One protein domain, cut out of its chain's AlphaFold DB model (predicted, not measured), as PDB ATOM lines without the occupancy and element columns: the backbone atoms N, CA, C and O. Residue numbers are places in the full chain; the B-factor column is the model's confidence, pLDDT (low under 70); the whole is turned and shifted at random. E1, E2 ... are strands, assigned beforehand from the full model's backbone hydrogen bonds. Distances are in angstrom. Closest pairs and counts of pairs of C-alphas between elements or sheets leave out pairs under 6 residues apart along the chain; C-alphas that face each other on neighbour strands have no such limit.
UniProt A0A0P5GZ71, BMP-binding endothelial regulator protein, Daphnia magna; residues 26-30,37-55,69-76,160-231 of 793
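Overview. This is residues 26 to 30, 37 to 55, 69 to 76 and 160 to 231 of the 793 residues of the protein "BMP-binding endothelial regulator protein" of Daphnia magna (UniProt A0A0P5GZ71). With little regular structure, this is a strongly twisted mixed sheet, E4 E10 E9 E8, with hairpin E6 and E7 partly over it as a sandwich, hairpin E2 and E3 near E4, and parallel E1 and E5 away. E1 to E10 hold 41 of 104 printed residues. All strand and compact, radius of gyration of the C-alphas 13.4 A, it spans 44 by 33 by 25 A.

Arrangement. Start at E1, residues 26 to 28, parallel to E5, 184 to 187: N 28 to O 186 is 2.8 A. E8, 209 to 213, E9, 216 to 220, and E10, 226 to 230, form a meander of antiparallel neighbours: N 217 to O 229 is 2.9 A.

Along the chain. Find C-alpha 26 at (-19.571, 11.533, 49.590) and C-alpha 230 at (-32.085, 2.898, 30.350). E2 spans residues 43 to 45, E3 48 to 50, E4 72 to 76, E6 196 to 199, E7 202 to 205.

Size, cuts and confidence. Cuts leave gaps of 12.1, 9.3 and 8.4 A; pLDDT is under 70 for 12 residues.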
ATOM      1  N   VAL A  26     -19.371  11.451  48.138       84.38
ATOM      2  CA  VAL A  26     -19.571  11.533  49.590       84.38
ATOM      3  C   VAL A  26     -20.008  12.937  49.974       84.38
ATOM      4  O   VAL A  26     -19.477  13.924  49.460       84.38
ATOM      5  N   LEU A  27     -20.968  13.034  50.888       78.50
ATOM      6  CA  LEU A  27     -21.439  14.319  51.385       78.50
ATOM      7  C   LEU A  27     -20.463  14.857  52.438       78.50
ATOM      8  O   LEU A  27     -20.174  14.201  53.442       78.50
ATOM      9  N   GLN A  28     -19.937  16.056  52.189       67.81
ATOM     10  CA  GLN A  28     -19.217  16.861  53.167       67.81
ATOM     11  C   GLN A  28     -20.235  17.570  54.058       67.81
ATOM     12  O   GLN A  28     -21.112  18.277  53.563       67.81
ATOM     13  N   GLN A  29     -20.116  17.375  55.370       65.88
ATOM     14  CA  GLN A  29     -21.016  17.999  56.334       65.88
ATOM     15  C   GLN A  29     -20.663  19.467  56.564       65.88
ATOM     16  O   GLN A  29     -19.492  19.856  56.523       65.88
ATOM     17  N   ASN A  30     -21.689  20.269  56.849       56.59
ATOM     18  CA  ASN A  30     -21.500  21.608  57.382       56.59
ATOM     19  C   ASN A  30     -20.925  21.490  58.804       56.59
ATOM     20  O   ASN A  30     -21.354  20.620  59.564       56.59
ATOM     21  N   CYS A  37     -18.999  10.908  60.617       72.62
ATOM     22  CA  CYS A  37     -18.744  10.055  59.458       72.62
ATOM     23  C   CYS A  37     -19.208  10.660  58.128       72.62
ATOM     24  O   CYS A  37     -20.300  11.221  58.014       72.62
ATOM     25  N   GLN A  38     -18.381  10.489  57.092       75.38
ATOM     26  CA  GLN A  38     -18.790  10.739  55.711       75.38
ATOM     27  C   GLN A  38     -19.792   9.670  55.288       75.38
ATOM     28  O   GLN A  38     -19.585   8.481  55.534       75.38
ATOM     29  N   VAL A  39     -20.866  10.101  54.634       79.31
ATOM     30  CA  VAL A  39     -21.900   9.213  54.106       79.31
ATOM     31  C   VAL A  39     -22.018   9.396  52.602       79.31
ATOM     32  O   VAL A  39     -21.815  10.487  52.065       79.31
ATOM     33  N   CYS A  40     -22.341   8.309  51.917       84.56
ATOM     34  CA  CYS A  40     -22.608   8.337  50.491       84.56
ATOM     35  C   CYS A  40     -23.858   9.144  50.179       84.56
ATOM     36  O   CYS A  40     -24.869   9.007  50.868       84.56
ATOM     37  N   LYS A  41     -23.808   9.935  49.104       88.00
ATOM     38  CA  LYS A  41     -24.995  10.623  48.602       88.00
ATOM     39  C   LYS A  41     -26.033   9.585  48.163       88.00
ATOM     40  O   LYS A  41     -25.798   8.832  47.218       88.00
ATOM     41  N   GLY A  42     -27.153   9.529  48.880       88.25
ATOM     42  CA  GLY A  42     -28.310   8.710  48.529       88.25
ATOM     43  C   GLY A  42     -29.089   9.285  47.347       88.25
ATOM     44  O   GLY A  42     -28.722  10.317  46.782       88.25
ATOM     45  N   CYS A  43     -30.166   8.609  46.973       91.75
ATOM     46  CA  CYS A  43     -31.046   9.016  45.888       91.75
ATOM     47  C   CYS A  43     -32.461   9.215  46.410       91.75
ATOM     48  O   CYS A  43     -32.914   8.468  47.271       91.75
ATOM     49  N   TYR A  44     -33.189  10.158  45.832       89.75
ATOM     50  CA  TYR A  44     -34.618  10.297  46.069       89.75
ATOM     51  C   TYR A  44     -35.391   9.892  44.817       89.75
ATOM     52  O   TYR A  44     -35.184  10.449  43.738       89.75
ATOM     53  N   TYR A  45     -36.300   8.934  44.960       90.00
ATOM     54  CA  TYR A  45     -37.136   8.444  43.868       90.00
ATOM     55  C   TYR A  45     -38.584   8.341  44.340       90.00
ATOM     56  O   TYR A  45     -38.851   7.715  45.361       90.00
ATOM     57  N   ARG A  46     -39.510   8.998  43.622       86.19
ATOM     58  CA  ARG A  46     -40.942   9.089  43.983       86.19
ATOM     59  C   ARG A  46     -41.183   9.480  45.459       86.19
ATOM     60  O   ARG A  46     -42.042   8.923  46.124       86.19
ATOM     61  N   GLY A  47     -40.392  10.419  45.984       83.62
ATOM     62  CA  GLY A  47     -40.514  10.915  47.365       83.62
ATOM     63  C   GLY A  47     -39.831  10.059  48.441       83.62
ATOM     64  O   GLY A  47     -39.728  10.504  49.579       83.62
ATOM     65  N   VAL A  48     -39.296   8.885  48.095       87.69
ATOM     66  CA  VAL A  48     -38.611   7.984  49.036       87.69
ATOM     67  C   VAL A  48     -37.093   8.123  48.909       87.69
ATOM     68  O   VAL A  48     -36.562   8.214  47.799       87.69
ATOM     69  N   HIS A  49     -36.391   8.136  50.045       88.19
ATOM     70  CA  HIS A  49     -34.930   8.174  50.101       88.19
ATOM     71  C   HIS A  49     -34.326   6.762  50.104       88.19
ATOM     72  O   HIS A  49     -34.643   5.941  50.962       88.19
ATOM     73  N   TYR A  50     -33.391   6.520  49.189       90.44
ATOM     74  CA  TYR A  50     -32.649   5.274  49.035       90.44
ATOM     75  C   TYR A  50     -31.166   5.498  49.322       90.44
ATOM     76  O   TYR A  50     -30.564   6.475  48.866       90.44
ATOM     77  N   GLN A  51     -30.555   4.570  50.055       90.25
ATOM     78  CA  GLN A  51     -29.116   4.599  50.303       90.25
ATOM     79  C   GLN A  51     -28.341   4.290  49.010       90.25
ATOM     80  O   GLN A  51     -28.805   3.565  48.129       90.25
ATOM     81  N   SER A  52     -27.134   4.844  48.878       88.88
ATOM     82  CA  SER A  52     -26.277   4.524  47.731       88.88
ATOM     83  C   SER A  52     -25.879   3.047  47.765       88.88
ATOM     84  O   SER A  52     -25.334   2.578  48.758       88.88
ATOM     85  N   GLY A  53     -26.101   2.341  46.659       87.00
ATOM     86  CA  GLY A  53     -25.913   0.897  46.517       87.00
ATOM     87  C   GLY A  53     -27.215   0.096  46.568       87.00
ATOM     88  O   GLY A  53     -27.204  -1.072  46.190       87.00
ATOM     89  N   SER A  54     -28.334   0.700  46.981       89.50
ATOM     90  CA  SER A  54     -29.631   0.018  47.020       89.50
ATOM     91  C   SER A  54     -30.134  -0.348  45.620       89.50
ATOM     92  O   SER A  54     -30.014   0.443  44.679       89.50
ATOM     93  N   GLN A  55     -30.751  -1.525  45.516       90.38
ATOM     94  CA  GLN A  55     -31.480  -2.004  44.344       90.38
ATOM     95  C   GLN A  55     -32.888  -2.432  44.770       90.38
ATOM     96  O   GLN A  55     -33.045  -3.072  45.807       90.38
ATOM     97  N   GLN A  69     -26.952   4.835  42.811       91.56
ATOM     98  CA  GLN A  69     -25.519   5.053  43.022       91.56
ATOM     99  C   GLN A  69     -25.179   6.543  43.089       91.56
ATOM    100  O   GLN A  69     -25.265   7.251  42.090       91.56
ATOM    101  N   GLY A  70     -24.745   7.020  44.260       87.25
ATOM    102  CA  GLY A  70     -24.168   8.358  44.435       87.25
ATOM    103  C   GLY A  70     -25.047   9.510  43.936       87.25
ATOM    104  O   GLY A  70     -24.535  10.416  43.281       87.25
ATOM    105  N   GLY A  71     -26.357   9.464  44.199       88.94
ATOM    106  CA  GLY A  71     -27.330  10.455  43.718       88.94
ATOM    107  C   GLY A  71     -27.857  10.222  42.297       88.94
ATOM    108  O   GLY A  71     -28.549  11.087  41.757       88.94
ATOM    109  N   VAL A  72     -27.555   9.076  41.681       93.12
ATOM    110  CA  VAL A  72     -28.080   8.672  40.370       93.12
ATOM    111  C   VAL A  72     -28.959   7.433  40.526       93.12
ATOM    112  O   VAL A  72     -28.492   6.386  40.968       93.12
ATOM    113  N   VAL A  73     -30.227   7.540  40.137       95.75
ATOM    114  CA  VAL A  73     -31.151   6.409  39.998       95.75
ATOM    115  C   VAL A  73     -31.089   5.922  38.562       95.75
ATOM    116  O   VAL A  73     -31.378   6.681  37.641       95.75
ATOM    117  N   THR A  74     -30.747   4.656  38.359       93.81
ATOM    118  CA  THR A  74     -30.862   3.999  37.054       93.81
ATOM    119  C   THR A  74     -32.092   3.113  37.054       93.81
ATOM    120  O   THR A  74     -32.133   2.152  37.812       93.81
ATOM    121  N   VAL A  75     -33.062   3.426  36.204       92.62
ATOM    122  CA  VAL A  75     -34.227   2.588  35.921       92.62
ATOM    123  C   VAL A  75     -33.903   1.752  34.687       92.62
ATOM    124  O   VAL A  75     -33.557   2.298  33.638       92.62
ATOM    125  N   SER A  76     -33.989   0.432  34.803       88.81
ATOM    126  CA  SER A  76     -33.676  -0.504  33.722       88.81
ATOM    127  C   SER A  76     -34.649  -1.672  33.688       88.81
ATOM    128  O   SER A  76     -35.178  -2.074  34.722       88.81
ATOM    129  N   PRO A 160     -25.554  -0.013  36.303       88.94
ATOM    130  CA  PRO A 160     -26.034   1.300  36.690       88.94
ATOM    131  C   PRO A 160     -25.227   2.394  35.987       88.94
ATOM    132  O   PRO A 160     -24.043   2.233  35.679       88.94
ATOM    133  N   VAL A 161     -25.871   3.533  35.763       89.88
ATOM    134  CA  VAL A 161     -25.202   4.762  35.342       89.88
ATOM    135  C   VAL A 161     -24.325   5.231  36.495       89.88
ATOM    136  O   VAL A 161     -24.808   5.489  37.596       89.88
ATOM    137  N   LEU A 162     -23.023   5.319  36.241       89.31
ATOM    138  CA  LEU A 162     -22.055   5.685  37.262       89.31
ATOM    139  C   LEU A 162     -22.027   7.208  37.491       89.31
ATOM    140  O   LEU A 162     -22.007   7.969  36.522       89.31
ATOM    141  N   PRO A 163     -21.943   7.675  38.752       89.88
ATOM    142  CA  PRO A 163     -21.832   9.101  39.070       89.88
ATOM    143  C   PRO A 163     -20.424   9.667  38.808       89.88
ATOM    144  O   PRO A 163     -20.213  10.877  38.902       89.88
ATOM    145  N   CYS A 164     -19.443   8.816  38.493       87.88
ATOM    146  CA  CYS A 164     -18.068   9.212  38.209       87.88
ATOM    147  C   CYS A 164     -17.795   9.439  36.714       87.88
ATOM    148  O   CYS A 164     -18.528   8.952  35.853       87.88
ATOM    149  N   PRO A 165     -16.713  10.162  36.370       84.56
ATOM    150  CA  PRO A 165     -16.255  10.257  34.990       84.56
ATOM    151  C   PRO A 165     -15.758   8.895  34.475       84.56
ATOM    152  O   PRO A 165     -15.258   8.082  35.252       84.56
ATOM    153  N   ALA A 166     -15.815   8.678  33.157       79.25
ATOM    154  CA  ALA A 166     -15.470   7.396  32.531       79.25
ATOM    155  C   ALA A 166     -14.066   6.875  32.900       79.25
ATOM    156  O   ALA A 166     -13.905   5.690  33.160       79.25
ATOM    157  N   ASN A 167     -13.071   7.760  33.030       78.69
ATOM    158  CA  ASN A 167     -11.699   7.388  33.407       78.69
ATOM    159  C   ASN A 167     -11.534   6.935  34.873       78.69
ATOM    160  O   ASN A 167     -10.436   6.555  35.277       78.69
ATOM    161  N   LYS A 168     -12.591   7.034  35.685       82.25
ATOM    162  CA  LYS A 168     -12.658   6.542  37.065       82.25
ATOM    163  C   LYS A 168     -13.591   5.341  37.210       82.25
ATOM    164  O   LYS A 168     -13.700   4.814  38.309       82.25
ATOM    165  N   ALA A 169     -14.251   4.906  36.141       83.62
ATOM    166  CA  ALA A 169     -14.971   3.645  36.133       83.62
ATOM    167  C   ALA A 169     -13.952   2.504  36.001       83.62
ATOM    168  O   ALA A 169     -13.148   2.513  35.074       83.62
ATOM    169  N   LEU A 170     -13.972   1.540  36.920       80.25
ATOM    170  CA  LEU A 170     -13.085   0.379  36.937       80.25
ATOM    171  C   LEU A 170     -13.900  -0.915  36.966       80.25
ATOM    172  O   LEU A 170     -14.757  -1.099  37.823       80.25
ATOM    173  N   LEU A 171     -13.625  -1.821  36.032       80.62
ATOM    174  CA  LEU A 171     -14.245  -3.133  35.918       80.62
ATOM    175  C   LEU A 171     -13.240  -4.153  36.428       80.62
ATOM    176  O   LEU A 171     -12.167  -4.315  35.850       80.62
ATOM    177  N   GLN A 172     -13.591  -4.811  37.525       79.50
ATOM    178  CA  GLN A 172     -12.757  -5.854  38.106       79.50
ATOM    179  C   GLN A 172     -12.882  -7.157  37.299       79.50
ATOM    180  O   GLN A 172     -13.952  -7.423  36.740       79.50
ATOM    181  N   PRO A 173     -11.832  -7.996  37.235       73.19
ATOM    182  CA  PRO A 173     -11.911  -9.305  36.592       73.19
ATOM    183  C   PRO A 173     -13.066 -10.145  37.156       73.19
ATOM    184  O   PRO A 173     -13.181 -10.317  38.366       73.19
ATOM    185  N   GLY A 174     -13.932 -10.655  36.279       70.19
ATOM    186  CA  GLY A 174     -15.099 -11.463  36.656       70.19
ATOM    187  C   GLY A 174     -16.310 -10.682  37.186       70.19
ATOM    188  O   GLY A 174     -17.355 -11.281  37.427       70.19
ATOM    189  N   ALA A 175     -16.215  -9.356  37.344       78.06
ATOM    190  CA  ALA A 175     -17.359  -8.523  37.698       78.06
ATOM    191  C   ALA A 175     -18.234  -8.230  36.469       78.06
ATOM    192  O   ALA A 175     -17.725  -8.031  35.366       78.06
ATOM    193  N   CYS A 176     -19.555  -8.148  36.663       83.44
ATOM    194  CA  CYS A 176     -20.468  -7.702  35.606       83.44
ATOM    195  C   CYS A 176     -20.284  -6.218  35.283       83.44
ATOM    196  O   CYS A 176     -20.148  -5.832  34.123       83.44
ATOM    197  N   CYS A 177     -20.304  -5.387  36.326       84.69
ATOM    198  CA  CYS A 177     -20.420  -3.947  36.182       84.69
ATOM    199  C   CYS A 177     -19.213  -3.211  36.740       84.69
ATOM    200  O   CYS A 177     -18.634  -3.638  37.743       84.69
ATOM    201  N   PRO A 178     -18.845  -2.087  36.109       85.69
ATOM    202  CA  PRO A 178     -17.800  -1.243  36.638       85.69
ATOM    203  C   PRO A 178     -18.254  -0.543  37.915       85.69
ATOM    204  O   PRO A 178     -19.435  -0.251  38.098       85.69
ATOM    205  N   VAL A 179     -17.289  -0.235  38.771       85.06
ATOM    206  CA  VAL A 179     -17.465   0.571  39.978       85.06
ATOM    207  C   VAL A 179     -16.613   1.824  39.874       85.06
ATOM    208  O   VAL A 179     -15.591   1.846  39.188       85.06
ATOM    209  N   CYS A 180     -17.027   2.891  40.540       85.94
ATOM    210  CA  CYS A 180     -16.225   4.101  40.568       85.94
ATOM    211  C   CYS A 180     -15.036   3.962  41.519       85.94
ATOM    212  O   CYS A 180     -15.194   3.547  42.664       85.94
ATOM    213  N   GLN A 181     -13.859   4.381  41.060       85.44
ATOM    214  CA  GLN A 181     -12.645   4.466  41.858       85.44
ATOM    215  C   GLN A 181     -12.388   5.906  42.326       85.44
ATOM    216  O   GLN A 181     -12.431   6.863  41.543       85.44
ATOM    217  N   GLY A 182     -12.031   6.046  43.602       81.44
ATOM    218  CA  GLY A 182     -11.754   7.330  44.244       81.44
ATOM    219  C   GLY A 182     -13.005   7.987  44.824       81.44
ATOM    220  O   GLY A 182     -14.106   7.453  44.729       81.44
ATOM    221  N   VAL A 183     -12.814   9.154  45.438       81.75
ATOM    222  CA  VAL A 183     -13.861   9.868  46.175       81.75
ATOM    223  C   VAL A 183     -13.859  11.340  45.770       81.75
ATOM    224  O   VAL A 183     -12.824  12.007  45.793       81.75
ATOM    225  N   ARG A 184     -15.033  11.856  45.423       82.56
ATOM    226  CA  ARG A 184     -15.364  13.267  45.265       82.56
ATOM    227  C   ARG A 184     -16.234  13.679  46.444       82.56
ATOM    228  O   ARG A 184     -17.271  13.076  46.716       82.56
ATOM    229  N   LYS A 185     -15.812  14.742  47.116       79.69
ATOM    230  CA  LYS A 185     -16.574  15.352  48.195       79.69
ATOM    231  C   LYS A 185     -17.553  16.370  47.613       79.69
ATOM    232  O   LYS A 185     -17.165  17.188  46.781       79.69
ATOM    233  N   GLU A 186     -18.812  16.286  48.016       74.25
ATOM    234  CA  GLU A 186     -19.874  17.211  47.629       74.25
ATOM    235  C   GLU A 186     -20.388  17.913  48.882       74.25
ATOM    236  O   GLU A 186     -20.851  17.259  49.814       74.25
ATOM    237  N   VAL A 187     -20.267  19.239  48.924       65.25
ATOM    238  CA  VAL A 187     -20.844  20.040  50.008       65.25
ATOM    239  C   VAL A 187     -22.355  20.013  49.833       65.25
ATOM    240  O   VAL A 187     -22.856  20.303  48.746       65.25
ATOM    241  N   GLN A 188     -23.077  19.619  50.881       61.19
ATOM    242  CA  GLN A 188     -24.535  19.612  50.849       61.19
ATOM    243  C   GLN A 188     -25.024  21.042  50.542       61.19
ATOM    244  O   GLN A 188     -24.549  21.972  51.201       61.19
ATOM    245  N   PRO A 189     -25.898  21.252  49.537       57.78
ATOM    246  CA  PRO A 189     -26.337  22.599  49.194       57.78
ATOM    247  C   PRO A 189     -26.977  23.265  50.418       57.78
ATOM    248  O   PRO A 189     -27.691  22.605  51.177       57.78
ATOM    249  N   ALA A 190     -26.735  24.564  50.612       58.31
ATOM    250  CA  ALA A 190     -27.526  25.348  51.556       58.31
ATOM    251  C   ALA A 190     -29.015  25.215  51.183       58.31
ATOM    252  O   ALA A 190     -29.330  25.110  49.999       58.31
ATOM    253  N   MET A 191     -29.926  25.234  52.162       54.59
ATOM    254  CA  MET A 191     -31.359  24.959  51.937       54.59
ATOM    255  C   MET A 191     -32.047  25.878  50.901       54.59
ATOM    256  O   MET A 191     -33.155  25.571  50.477       54.59
ATOM    257  N   ALA A 192     -31.391  26.960  50.466       54.84
ATOM    258  CA  ALA A 192     -31.868  27.915  49.463       54.84
ATOM    259  C   ALA A 192     -31.144  27.844  48.094       54.84
ATOM    260  O   ALA A 192     -31.370  28.699  47.243       54.84
ATOM    261  N   ALA A 193     -30.245  26.878  47.864       62.66
ATOM    262  CA  ALA A 193     -29.542  26.750  46.585       62.66
ATOM    263  C   ALA A 193     -30.398  26.012  45.533       62.66
ATOM    264  O   ALA A 193     -31.075  25.037  45.878       62.66
ATOM    265  N   PRO A 194     -30.353  26.418  44.247       67.31
ATOM    266  CA  PRO A 194     -31.057  25.711  43.181       67.31
ATOM    267  C   PRO A 194     -30.564  24.262  43.061       67.31
ATOM    268  O   PRO A 194     -29.383  23.969  43.266       67.31
ATOM    269  N   ALA A 195     -31.473  23.346  42.724       74.19
ATOM    270  CA  ALA A 195     -31.146  21.935  42.569       74.19
ATOM    271  C   ALA A 195     -30.202  21.728  41.377       74.19
ATOM    272  O   ALA A 195     -30.548  22.036  40.234       74.19
ATOM    273  N   VAL A 196     -29.016  21.184  41.649       84.25
ATOM    274  CA  VAL A 196     -28.003  20.873  40.637       84.25
ATOM    275  C   VAL A 196     -27.666  19.392  40.713       84.25
ATOM    276  O   VAL A 196     -27.268  18.867  41.757       84.25
ATOM    277  N   CYS A 197     -27.798  18.711  39.581       88.38
ATOM    278  CA  CYS A 197     -27.387  17.328  39.419       88.38
ATOM    279  C   CYS A 197     -26.004  17.260  38.784       88.38
ATOM    280  O   CYS A 197     -25.678  18.033  37.887       88.38
ATOM    281  N   GLN A 198     -25.192  16.296  39.207       85.00
ATOM    282  CA  GLN A 198     -23.849  16.132  38.672       85.00
ATOM    283  C   GLN A 198     -23.578  14.676  38.301       85.00
ATOM    284  O   GLN A 198     -23.730  13.780  39.127       85.00
ATOM    285  N   ILE A 199     -23.127  14.460  37.062       86.62
ATOM    286  CA  ILE A 199     -22.610  13.172  36.587       86.62
ATOM    287  C   ILE A 199     -21.192  13.387  36.059       86.62
ATOM    288  O   ILE A 199     -20.938  14.178  35.145       86.62
ATOM    289  N   GLY A 200     -20.234  12.691  36.672       84.25
ATOM    290  CA  GLY A 200     -18.815  12.897  36.437       84.25
ATOM    291  C   GLY A 200     -18.391  14.332  36.753       84.25
ATOM    292  O   GLY A 200     -18.461  14.781  37.898       84.25
ATOM    293  N   LYS A 201     -17.923  15.058  35.733       81.69
ATOM    294  CA  LYS A 201     -17.522  16.472  35.851       81.69
ATOM    295  C   LYS A 201     -18.598  17.458  35.377       81.69
ATOM    296  O   LYS A 201     -18.391  18.655  35.511       81.69
ATOM    297  N   LYS A 202     -19.705  16.979  34.797       85.75
ATOM    298  CA  LYS A 202     -20.742  17.835  34.204       85.75
ATOM    299  C   LYS A 202     -21.846  18.121  35.216       85.75
ATOM    300  O   LYS A 202     -22.323  17.191  35.865       85.75
ATOM    301  N   GLN A 203     -22.241  19.384  35.310       88.50
ATOM    302  CA  GLN A 203     -23.368  19.847  36.114       88.50
ATOM    303  C   GLN A 203     -24.579  20.102  35.219       88.50
ATOM    304  O   GLN A 203     -24.435  20.509  34.069       88.50
ATOM    305  N   PHE A 204     -25.757  19.823  35.759       89.31
ATOM    306  CA  PHE A 204     -27.039  19.941  35.089       89.31
ATOM    307  C   PHE A 204     -28.013  20.626  36.037       89.31
ATOM    308  O   PHE A 204     -28.151  20.220  37.192       89.31
ATOM    309  N   GLU A 205     -28.676  21.659  35.541       89.94
ATOM    310  CA  GLU A 205     -29.689  22.394  36.289       89.94
ATOM    311  C   GLU A 205     -30.977  21.576  36.439       89.94
ATOM    312  O   GLU A 205     -31.198  20.570  35.751       89.94
ATOM    313  N   LEU A 206     -31.841  22.018  37.349       90.25
ATOM    314  CA  LEU A 206     -33.149  21.423  37.581       90.25
ATOM    315  C   LEU A 206     -33.941  21.242  36.275       90.25
ATOM    316  O   LEU A 206     -34.083  22.167  35.482       90.25
ATOM    317  N   GLY A 207     -34.480  20.042  36.054       87.44
ATOM    318  CA  GLY A 207     -35.302  19.730  34.884       87.44
ATOM    319  C   GLY A 207     -34.509  19.464  33.602       87.44
ATOM    320  O   GLY A 207     -35.094  19.005  32.618       87.44
ATOM    321  N   ALA A 208     -33.186  19.670  33.603       91.50
ATOM    322  CA  ALA A 208     -32.345  19.386  32.449       91.50
ATOM    323  C   ALA A 208     -32.450  17.908  32.043       91.50
ATOM    324  O   ALA A 208     -32.258  16.998  32.859       91.50
ATOM    325  N   LYS A 209     -32.722  17.682  30.754       93.19
ATOM    326  CA  LYS A 209     -32.735  16.364  30.113       93.19
ATOM    327  C   LYS A 209     -31.452  16.184  29.320       93.19
ATOM    328  O   LYS A 209     -31.104  17.030  28.501       93.19
ATOM    329  N   PHE A 210     -30.752  15.081  29.536       91.75
ATOM    330  CA  PHE A 210     -29.475  14.821  28.879       91.75
ATOM    331  C   PHE A 210     -29.229  13.326  28.695       91.75
ATOM    332  O   PHE A 210     -29.865  12.482  29.325       91.75
ATOM    333  N   ARG A 211     -28.283  12.990  27.813       87.69
ATOM    334  CA  ARG A 211     -27.936  11.605  27.485       87.69
ATOM    335  C   ARG A 211     -26.455  11.361  27.765       87.69
ATOM    336  O   ARG A 211     -25.626  11.874  27.015       87.69
ATOM    337  N   PRO A 212     -26.094  10.627  28.835       80.69
ATOM    338  CA  PRO A 212     -24.693  10.291  29.092       80.69
ATOM    339  C   PRO A 212     -24.156   9.275  28.076       80.69
ATOM    340  O   PRO A 212     -22.957   9.247  27.813       80.69
ATOM    341  N   ASP A 213     -25.040   8.470  27.485       78.88
ATOM    342  CA  ASP A 213     -24.747   7.529  26.414       78.88
ATOM    343  C   ASP A 213     -25.986   7.380  25.495       78.88
ATOM    344  O   ASP A 213     -27.074   7.847  25.855       78.88
ATOM    345  N   PRO A 214     -25.868   6.752  24.308       76.31
ATOM    346  CA  PRO A 214     -26.975   6.615  23.358       76.31
ATOM    347  C   PRO A 214     -28.220   5.890  23.891       76.31
ATOM    348  O   PRO A 214     -29.253   5.931  23.230       76.31
ATOM    349  N   CYS A 215     -28.154   5.262  25.065       76.44
ATOM    350  CA  CYS A 215     -29.170   4.362  25.618       76.44
ATOM    351  C   CYS A 215     -29.782   4.793  26.923       76.44
ATOM    352  O   CYS A 215     -30.693   4.143  27.436       76.44
ATOM    353  N   THR A 216     -29.285   5.904  27.433       86.56
ATOM    354  CA  THR A 216     -29.681   6.417  28.718       86.56
ATOM    355  C   THR A 216     -30.246   7.808  28.518       86.56
ATOM    356  O   THR A 216     -29.580   8.692  27.981       86.56
ATOM    357  N   ASN A 217     -31.477   8.004  28.971       91.62
ATOM    358  CA  ASN A 217     -32.095   9.314  29.093       91.62
ATOM    359  C   ASN A 217     -32.132   9.698  30.561       91.62
ATOM    360  O   ASN A 217     -32.836   9.065  31.342       91.62
ATOM    361  N   CYS A 218     -31.399  10.737  30.933       94.62
ATOM    362  CA  CYS A 218     -31.347  11.235  32.296       94.62
ATOM    363  C   CYS A 218     -32.094  12.558  32.425       94.62
ATOM    364  O   CYS A 218     -32.082  13.382  31.511       94.62
ATOM    365  N   THR A 219     -32.734  12.759  33.574       94.94
ATOM    366  CA  THR A 219     -33.383  14.017  33.956       94.94
ATOM    367  C   THR A 219     -32.951  14.408  35.365       94.94
ATOM    368  O   THR A 219     -32.944  13.558  36.263       94.94
ATOM    369  N   CYS A 220     -32.604  15.679  35.564       93.31
ATOM    370  CA  CYS A 220     -32.296  16.215  36.888       93.31
ATOM    371  C   CYS A 220     -33.569  16.542  37.685       93.31
ATOM    372  O   CYS A 220     -34.442  17.252  37.186       93.31
ATOM    373  N   GLN A 221     -33.672  16.030  38.916       91.12
ATOM    374  CA  GLN A 221     -34.821  16.215  39.811       91.12
ATOM    375  C   GLN A 221     -34.586  17.327  40.861       91.12
ATOM    376  O   GLN A 221     -33.433  17.626  41.178       91.12
ATOM    377  N   PRO A 222     -35.655  17.890  41.475       84.00
ATOM    378  CA  PRO A 222     -35.571  18.972  42.479       84.00
ATOM    379  C   PRO A 222     -34.749  18.662  43.735       84.00
ATOM    380  O   PRO A 222     -34.309  19.557  44.441       84.00
ATOM    381  N   ASN A 223     -34.528  17.388  44.031       82.75
ATOM    382  CA  ASN A 223     -33.780  16.908  45.196       82.75
ATOM    383  C   ASN A 223     -32.312  16.583  44.854       82.75
ATOM    384  O   ASN A 223     -31.677  15.768  45.527       82.75
ATOM    385  N   SER A 224     -31.794  17.158  43.763       84.38
ATOM    386  CA  SER A 224     -30.438  16.924  43.252       84.38
ATOM    387  C   SER A 224     -30.133  15.446  42.949       84.38
ATOM    388  O   SER A 224     -28.966  15.033  42.974       84.38
ATOM    389  N   THR A 225     -31.176  14.650  42.671       90.50
ATOM    390  CA  THR A 225     -31.080  13.268  42.176       90.50
ATOM    391  C   THR A 225     -31.200  13.259  40.659       90.50
ATOM    392  O   THR A 225     -32.099  13.875  40.086       90.50
ATOM    393  N   THR A 226     -30.323  12.520  39.985       94.25
ATOM    394  CA  THR A 226     -30.492  12.255  38.552       94.25
ATOM    395  C   THR A 226     -31.275  10.969  38.367       94.25
ATOM    396  O   THR A 226     -30.851   9.930  38.863       94.25
ATOM    397  N   VAL A 227     -32.381  11.007  37.628       95.44
ATOM    398  CA  VAL A 227     -33.124   9.797  37.251       95.44
ATOM    399  C   VAL A 227     -32.825   9.474  35.797       95.44
ATOM    400  O   VAL A 227     -33.110  10.274  34.910       95.44
ATOM    401  N   CYS A 228     -32.243   8.305  35.566       94.50
ATOM    402  CA  CYS A 228     -31.799   7.824  34.272       94.50
ATOM    403  C   CYS A 228     -32.613   6.603  33.850       94.50
ATOM    404  O   CYS A 228     -32.550   5.560  34.490       94.50
ATOM    405  N   LEU A 229     -33.352   6.727  32.751       91.69
ATOM    406  CA  LEU A 229     -34.084   5.641  32.111       91.69
ATOM    407  C   LEU A 229     -33.183   4.984  31.070       91.69
ATOM    408  O   LEU A 229     -32.711   5.653  30.145       91.69
ATOM    409  N   ARG A 230     -32.951   3.683  31.222       85.69
ATOM    410  CA  ARG A 230     -32.085   2.898  30.350       85.69
ATOM    411  C   ARG A 230     -32.919   1.913  29.533       85.69
ATOM    412  O   ARG A 230     -33.503   0.983  30.088       85.69
ATOM    413  N   ASP A 231     -32.983   2.127  28.220       69.56
ATOM    414  CA  ASP A 231     -33.769   1.280  27.315       69.56
ATOM    415  C   ASP A 231     -32.960   0.049  26.887       69.56
ATOM    416  O   ASP A 231     -32.101   0.120  26.009       69.56
TER     417      ASP A 231